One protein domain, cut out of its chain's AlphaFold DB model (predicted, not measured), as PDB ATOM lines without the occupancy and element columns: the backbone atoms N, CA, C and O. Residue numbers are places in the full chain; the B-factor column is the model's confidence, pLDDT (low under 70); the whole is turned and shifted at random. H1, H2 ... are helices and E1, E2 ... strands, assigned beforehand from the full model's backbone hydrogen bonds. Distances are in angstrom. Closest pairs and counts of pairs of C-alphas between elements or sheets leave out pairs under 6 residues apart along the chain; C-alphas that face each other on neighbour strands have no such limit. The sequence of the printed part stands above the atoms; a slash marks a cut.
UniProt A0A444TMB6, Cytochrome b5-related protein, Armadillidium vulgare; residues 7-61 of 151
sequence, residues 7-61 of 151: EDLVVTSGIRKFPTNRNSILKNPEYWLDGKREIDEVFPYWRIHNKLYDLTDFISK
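This is residues 7 to 61 of the 151 residues of the protein "Cytochrome b5-related protein" of Armadillidium vulgare (UniProt A0A444TMB6). The named elements make an open, L-like corner with few contacts between them: a small two-strand hairpin, E1 and E2, sits at the corner, one longer helix, H1, makes one arm, and a single short helical turn, H2, stands at the end of the other. A long stretch with no named element, residues 7 to 28, sweeps in a wide bend past H1 and folds back to reach its first residue. The printed part has 55 residues with two named helices and two named strands, in the order H1, E1, E2, H2; the sheet has the order E1 - E2 and is antiparallel. The class is mixed, helices and strands, with under half of the residues in named elements. The whole is only just loose, close to compact, with a radius of gyration of the C-alphas of 12.5 A and spans of 33 by 29 by 19 A.

Begin at C-alpha 46, at (212.534, 155.356, 224.945), where strand E1 starts; it holds residues 46 to 48 and is 6.3 A long from first to last C-alpha. Strand E2 follows as residues 51 to 53, 6.6 A long. Then look back to C-alpha 29 at (213.000, 154.763, 208.881); from there H1, residues 29 to 40, runs 16.4 A to C-alpha 40 at (209.424, 162.561, 222.805). H2, residues 56 to 59, is 5.6 A long and ends at C-alpha 59 at (219.307, 145.507, 221.476).

Look first at E1 and E2, a hairpin of antiparallel neighbour strands whose directions make an angle of 140 degrees. The C-alphas of Arg 47 and Leu 52 face each other at 4.7 A. Across the pair, N 46 and O 53 are within hydrogen-bond range at 2.8 A, and so are N 53 and O 46 at 2.9 A. From E1 turn to H1: their closest C-alphas are those of Arg 47 and Asp 40, 6.9 A apart. H1 is apart from E2 and from H2, and E1 is apart from H2. In H1 every O i to N i+4 pair is within hydrogen-bond range; H2 is too short for such a pair, and its one O i to N i+3 pair is within range.

The C-alphas farthest apart are those of Glu 7 and Ile 25, 35.4 A. The printed part has no cut. The links H1 to E1, E1 to E2 and E2 to H2 are tight. Before H1 you will find residues 7 to 28, whose C-alphas lie 9 to 20 A from the mean of all C-alphas. The mean pLDDT of the printed part is 78.9, and residues 7 to 16 are under 70.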
ATOM      1  N   GLU A   7     217.652 166.175 234.913       63.12
ATOM      2  CA  GLU A   7     216.763 167.174 235.523       63.12
ATOM      3  C   GLU A   7     215.834 167.861 234.500       63.12
ATOM      4  O   GLU A   7     214.769 168.358 234.865       63.12
ATOM      5  N   ASP A   8     216.178 167.826 233.208       58.19
ATOM      6  CA  ASP A   8     215.413 168.450 232.120       58.19
ATOM      7  C   ASP A   8     214.395 167.503 231.448       58.19
ATOM      8  O   ASP A   8     213.792 167.854 230.423       58.19
ATOM      9  N   LEU A   9     214.214 166.287 231.976       59.31
ATOM     10  CA  LEU A   9     213.323 165.266 231.419       59.31
ATOM     11  C   LEU A   9     211.850 165.611 231.675       59.31
ATOM     12  O   LEU A   9     211.251 165.238 232.686       59.31
ATOM     13  N   VAL A  10     211.220 166.307 230.728       60.56
ATOM     14  CA  VAL A  10     209.807 166.682 230.846       60.56
ATOM     15  C   VAL A  10     208.906 165.503 230.457       60.56
ATOM     16  O   VAL A  10     208.795 165.124 229.291       60.56
ATOM     17  N   VAL A  11     208.171 164.943 231.424       57.66
ATOM     18  CA  VAL A  11     207.163 163.893 231.182       57.66
ATOM     19  C   VAL A  11     205.898 164.507 230.555       57.66
ATOM     20  O   VAL A  11     204.847 164.582 231.186       57.66
ATOM     21  N   THR A  12     205.962 164.959 229.301       55.81
ATOM     22  CA  THR A  12     204.760 165.392 228.557       55.81
ATOM     23  C   THR A  12     204.270 164.331 227.571       55.81
ATOM     24  O   THR A  12     205.008 163.444 227.144       55.81
ATOM     25  N   SER A  13     202.981 164.386 227.212       56.31
ATOM     26  CA  SER A  13     202.441 163.584 226.112       56.31
ATOM     27  C   SER A  13     202.896 164.184 224.771       56.31
ATOM     28  O   SER A  13     202.413 165.257 224.396       56.31
ATOM     29  N   GLY A  14     203.748 163.481 224.018       56.56
ATOM     30  CA  GLY A  14     204.295 163.896 222.708       56.56
ATOM     31  C   GLY A  14     203.282 164.035 221.553       56.56
ATOM     32  O   GLY A  14     203.653 163.969 220.388       56.56
ATOM     33  N   ILE A  15     201.990 164.200 221.851       58.59
ATOM     34  CA  ILE A  15     200.901 164.328 220.865       58.59
ATOM     35  C   ILE A  15     200.661 165.802 220.478       58.59
ATOM     36  O   ILE A  15     199.991 166.085 219.491       58.59
ATOM     37  N   ARG A  16     201.214 166.772 221.221       63.47
ATOM     38  CA  ARG A  16     200.894 168.201 221.025       63.47
ATOM     39  C   ARG A  16     201.685 168.904 219.913       63.47
ATOM     40  O   ARG A  16     201.355 170.041 219.590       63.47
ATOM     41  N   LYS A  17     202.705 168.268 219.328       72.75
ATOM     42  CA  LYS A  17     203.597 168.881 218.329       72.75
ATOM     43  C   LYS A  17     203.478 168.166 216.986       72.75
ATOM     44  O   LYS A  17     203.397 166.940 216.933       72.75
ATOM     45  N   PHE A  18     203.473 168.936 215.897       78.31
ATOM     46  CA  PHE A  18     203.533 168.363 214.553       78.31
ATOM     47  C   PHE A  18     204.840 167.566 214.396       78.31
ATOM     48  O   PHE A  18     205.887 168.082 214.795       78.31
ATOM     49  N   PRO A  19     204.817 166.337 213.846       79.75
ATOM     50  CA  PRO A  19     206.003 165.496 213.871       79.75
ATOM     51  C   PRO A  19     207.163 166.074 213.053       79.75
ATOM     52  O   PRO A  19     206.994 166.388 211.869       79.75
ATOM     53  N   THR A  20     208.349 166.169 213.663       82.44
ATOM     54  CA  THR A  20     209.573 166.543 212.948       82.44
ATOM     55  C   THR A  20     209.863 165.535 211.831       82.44
ATOM     56  O   THR A  20     209.507 164.361 211.928       82.44
ATOM     57  N   ASN A  21     210.457 165.999 210.728       84.69
ATOM     58  CA  ASN A  21     210.785 165.203 209.536       84.69
ATOM     59  C   ASN A  21     209.594 164.558 208.801       84.69
ATOM     60  O   ASN A  21     209.791 163.838 207.827       84.69
ATOM     61  N   ARG A  22     208.339 164.857 209.168       81.62
ATOM     62  CA  ARG A  22     207.155 164.329 208.459       81.62
ATOM     63  C   ARG A  22     207.087 164.741 206.986       81.62
ATOM     64  O   ARG A  22     206.604 163.972 206.156       81.62
ATOM     65  N   ASN A  23     207.547 165.957 206.696       85.81
ATOM     66  CA  ASN A  23     207.522 166.565 205.366       85.81
ATOM     67  C   ASN A  23     208.876 166.448 204.646       85.81
ATOM     68  O   ASN A  23     209.109 167.171 203.679       85.81
ATOM     69  N   SER A  24     209.783 165.578 205.109       83.31
ATOM     70  CA  SER A  24     211.034 165.338 204.395       83.31
ATOM     71  C   SER A  24     210.747 164.760 203.004       83.31
ATOM     72  O   SER A  24     209.836 163.949 202.811       83.31
ATOM     73  N   ILE A  25     211.535 165.188 202.017       86.06
ATOM     74  CA  ILE A  25     211.436 164.684 200.638       86.06
ATOM     75  C   ILE A  25     211.776 163.188 200.607       86.06
ATOM     76  O   ILE A  25     211.104 162.397 199.948       86.06
ATOM     77  N   LEU A  26     212.800 162.793 201.366       82.88
ATOM     78  CA  LEU A  26     213.211 161.407 201.521       82.88
ATOM     79  C   LEU A  26     212.590 160.830 202.789       82.88
ATOM     80  O   LEU A  26     212.899 161.255 203.905       82.88
ATOM     81  N   LYS A  27     211.716 159.841 202.604       84.44
ATOM     82  CA  LYS A  27     211.109 159.076 203.692       84.44
ATOM     83  C   LYS A  27     211.933 157.819 203.914       84.44
ATOM     84  O   LYS A  27     211.905 156.912 203.086       84.44
ATOM     85  N   ASN A  28     212.652 157.762 205.026       86.69
ATOM     86  CA  ASN A  28     213.324 156.550 205.477       86.69
ATOM     87  C   ASN A  28     213.026 156.310 206.974       86.69
ATOM     88  O   ASN A  28     212.541 157.221 207.655       86.69
ATOM     89  N   PRO A  29     213.256 155.085 207.478       84.00
ATOM     90  CA  PRO A  29     213.000 154.763 208.881       84.00
ATOM     91  C   PRO A  29     213.839 155.593 209.861       84.00
ATOM     92  O   PRO A  29     213.330 155.954 210.916       84.00
ATOM     93  N   GLU A  30     215.075 155.947 209.496       85.50
ATOM     94  CA  GLU A  30     215.983 156.725 210.354       85.50
ATOM     95  C   GLU A  30     215.457 158.140 210.618       85.50
ATOM     96  O   GLU A  30     215.323 158.538 211.768       85.50
ATOM     97  N   TYR A  31     215.013 158.863 209.584       87.00
ATOM     98  CA  TYR A  31     214.398 160.188 209.730       87.00
ATOM     99  C   TYR A  31     213.151 160.158 210.614       87.00
ATOM    100  O   TYR A  31     212.880 161.125 211.333       87.00
ATOM    101  N   TRP A  32     212.379 159.067 210.555       85.31
ATOM    102  CA  TRP A  32     211.239 158.875 211.445       85.31
ATOM    103  C   TRP A  32     211.691 158.649 212.890       85.31
ATOM    104  O   TRP A  32     211.119 159.265 213.787       85.31
ATOM    105  N   LEU A  33     212.711 157.813 213.119       85.31
ATOM    106  CA  LEU A  33     213.275 157.568 214.450       85.31
ATOM    107  C   LEU A  33     213.867 158.846 215.048       85.31
ATOM    108  O   LEU A  33     213.565 159.161 216.196       85.31
ATOM    109  N   ASP A  34     214.633 159.607 214.273       85.38
ATOM    110  CA  ASP A  34     215.223 160.880 214.695       85.38
ATOM    111  C   ASP A  34     214.142 161.899 215.048       85.38
ATOM    112  O   ASP A  34     214.137 162.454 216.148       85.38
ATOM    113  N   GLY A  35     213.148 162.067 214.168       86.56
ATOM    114  CA  GLY A  35     212.013 162.940 214.448       86.56
ATOM    115  C   GLY A  35     211.247 162.492 215.693       86.56
ATOM    116  O   GLY A  35     210.837 163.320 216.501       86.56
ATOM    117  N   LYS A  36     211.092 161.180 215.900       84.00
ATOM    118  CA  LYS A  36     210.412 160.634 217.076       84.00
ATOM    119  C   LYS A  36     211.189 160.891 218.372       84.00
ATOM    120  O   LYS A  36     210.566 161.298 219.351       84.00
ATOM    121  N   ARG A  37     212.517 160.729 218.368       81.25
ATOM    122  CA  ARG A  37     213.389 161.047 219.518       81.25
ATOM    123  C   ARG A  37     213.278 162.517 219.920       81.25
ATOM    124  O   ARG A  37     213.178 162.812 221.106       81.25
ATOM    125  N   GLU A  38     213.258 163.420 218.943       81.56
ATOM    126  CA  GLU A  38     213.093 164.855 219.196       81.56
ATOM    127  C   GLU A  38     211.707 165.209 219.739       81.56
ATOM    128  O   GLU A  38     211.596 166.089 220.582       81.56
ATOM    129  N   ILE A  39     210.649 164.549 219.257       80.00
ATOM    130  CA  ILE A  39     209.274 164.804 219.717       80.00
ATOM    131  C   ILE A  39     209.058 164.303 221.144       80.00
ATOM    132  O   ILE A  39     208.304 164.919 221.895       80.00
ATOM    133  N   ASP A  40     209.656 163.166 221.498       79.62
ATOM    134  CA  ASP A  40     209.424 162.561 222.805       79.62
ATOM    135  C   ASP A  40     210.242 163.233 223.923       79.62
ATOM    136  O   ASP A  40     209.856 163.083 225.075       79.62
ATOM    137  N   GLU A  41     211.311 163.981 223.602       80.12
ATOM    138  CA  GLU A  41     212.137 164.788 224.532       80.12
ATOM    139  C   GLU A  41     212.629 164.039 225.795       80.12
ATOM    140  O   GLU A  41     212.901 164.642 226.828       80.12
ATOM    141  N   VAL A  42     212.773 162.711 225.721       76.44
ATOM    142  CA  VAL A  42     213.057 161.825 226.875       76.44
ATOM    143  C   VAL A  42     214.423 161.128 226.801       76.44
ATOM    144  O   VAL A  42     214.619 160.070 227.394       76.44
ATOM    145  N   PHE A  43     215.375 161.700 226.061       72.94
ATOM    146  CA  PHE A  43     216.727 161.150 225.901       72.94
ATOM    147  C   PHE A  43     217.429 160.952 227.261       72.94
ATOM    148  O   PHE A  43     217.411 161.888 228.055       72.94
ATOM    149  N   PRO A  44     218.096 159.810 227.542       81.56
ATOM    150  CA  PRO A  44     218.462 158.707 226.636       81.56
ATOM    151  C   PRO A  44     217.406 157.596 226.489       81.56
ATOM    152  O   PRO A  44     217.623 156.625 225.764       81.56
ATOM    153  N   TYR A  45     216.268 157.722 227.165       85.50
ATOM    154  CA  TYR A  45     215.261 156.674 227.269       85.50
ATOM    155  C   TYR A  45     214.297 156.655 226.076       85.50
ATOM    156  O   TYR A  45     214.106 157.637 225.357       85.50
ATOM    157  N   TRP A  46     213.630 155.519 225.894       84.75
ATOM    158  CA  TRP A  46     212.534 155.356 224.945       84.75
ATOM    159  C   TRP A  46     211.194 155.445 225.667       84.75
ATOM    160  O   TRP A  46     210.945 154.726 226.638       84.75
ATOM    161  N   ARG A  47     210.289 156.288 225.164       83.06
ATOM    162  CA  ARG A  47     208.904 156.330 225.639       83.06
ATOM    163  C   ARG A  47     208.088 155.250 224.938       83.06
ATOM    164  O   ARG A  47     207.868 155.306 223.731       83.06
ATOM    165  N   ILE A  48     207.568 154.305 225.715       85.69
ATOM    166  CA  ILE A  48     206.605 153.308 225.241       85.69
ATOM    167  C   ILE A  48     205.360 153.425 226.122       85.69
ATOM    168  O   ILE A  48     205.405 153.201 227.333       85.69
ATOM    169  N   HIS A  49     204.238 153.819 225.513       81.69
ATOM    170  CA  HIS A  49     203.018 154.218 226.223       81.69
ATOM    171  C   HIS A  49     203.294 155.306 227.284       81.69
ATOM    172  O   HIS A  49     203.773 156.399 226.966       81.69
ATOM    173  N   ASN A  50     202.992 155.007 228.548       79.88
ATOM    174  CA  ASN A  50     203.118 155.925 229.675       79.88
ATOM    175  C   ASN A  50     204.406 155.690 230.482       79.88
ATOM    176  O   ASN A  50     204.538 156.248 231.567       79.88
ATOM    177  N   LYS A  51     205.336 154.859 229.991       83.06
ATOM    178  CA  LYS A  51     206.564 154.476 230.700       83.06
ATOM    179  C   LYS A  51     207.813 154.792 229.873       83.06
ATOM    180  O   LYS A  51     207.752 154.879 228.645       83.06
ATOM    181  N   LEU A  52     208.930 154.962 230.576       87.12
ATOM    182  CA  LEU A  52     210.263 155.155 230.013       87.12
ATOM    183  C   LEU A  52     211.066 153.864 230.170       87.12
ATOM    184  O   LEU A  52     211.006 153.225 231.219       87.12
ATOM    185  N   TYR A  53     211.785 153.488 229.117       86.31
ATOM    186  CA  TYR A  53     212.590 152.273 229.062       86.31
ATOM    187  C   TYR A  53     213.991 152.588 228.550       86.31
ATOM    188  O   TYR A  53     214.141 153.275 227.539       86.31
ATOM    189  N   ASP A  54     215.006 152.026 229.199       90.38
ATOM    190  CA  ASP A  54     216.316 151.852 228.579       90.38
ATOM    191  C   ASP A  54     216.309 150.539 227.786       90.38
ATOM    192  O   ASP A  54     216.075 149.461 228.333       90.38
ATOM    193  N   LEU A  55     216.500 150.642 226.472       86.81
ATOM    194  CA  LEU A  55     216.507 149.495 225.562       86.81
ATOM    195  C   LEU A  55     217.924 149.076 225.161       86.81
ATOM    196  O   LEU A  55     218.055 148.167 224.343       86.81
ATOM    197  N   THR A  56     218.969 149.691 225.717       87.81
ATOM    198  CA  THR A  56     220.367 149.415 225.346       87.81
ATOM    199  C   THR A  56     220.702 147.930 225.512       87.81
ATOM    200  O   THR A  56     221.146 147.281 224.564       87.81
ATOM    201  N   ASP A  57     220.342 147.345 226.655       88.00
ATOM    202  CA  ASP A  57     220.523 145.912 226.928       88.00
ATOM    203  C   ASP A  57     219.598 145.009 226.105       88.00
ATOM    204  O   ASP A  57     219.877 143.823 225.908       88.00
ATOM    205  N   PHE A  58     218.469 145.547 225.641       85.25
ATOM    206  CA  PHE A  58     217.506 144.803 224.837       85.25
ATOM    207  C   PHE A  58     217.965 144.653 223.384       85.25
ATOM    208  O   PHE A  58     217.613 143.656 222.757       85.25
ATOM    209  N   ILE A  59     218.794 145.566 222.859       83.94
ATOM    210  CA  ILE A  59     219.307 145.507 221.476       83.94
ATOM    211  C   ILE A  59     219.979 144.155 221.191       83.94
ATOM    212  O   ILE A  59     219.718 143.549 220.155       83.94
ATOM    213  N   SER A  60     220.784 143.648 222.130       82.75
ATOM    214  CA  SER A  60     221.488 142.361 221.993       82.75
ATOM    215  C   SER A  60     220.590 141.132 222.190       82.75
ATOM    216  O   SER A  60     220.926 140.043 221.735       82.75
ATOM    217  N   LYS A  61     219.442 141.296 222.856       84.88
ATOM    218  CA  LYS A  61     218.487 140.218 223.176       84.88
ATOM    219  C   LYS A  61     217.277 140.204 222.246       84.88
ATOM    220  O   LYS A  61     216.422 139.325 222.360       84.88
TER     221      LYS A  61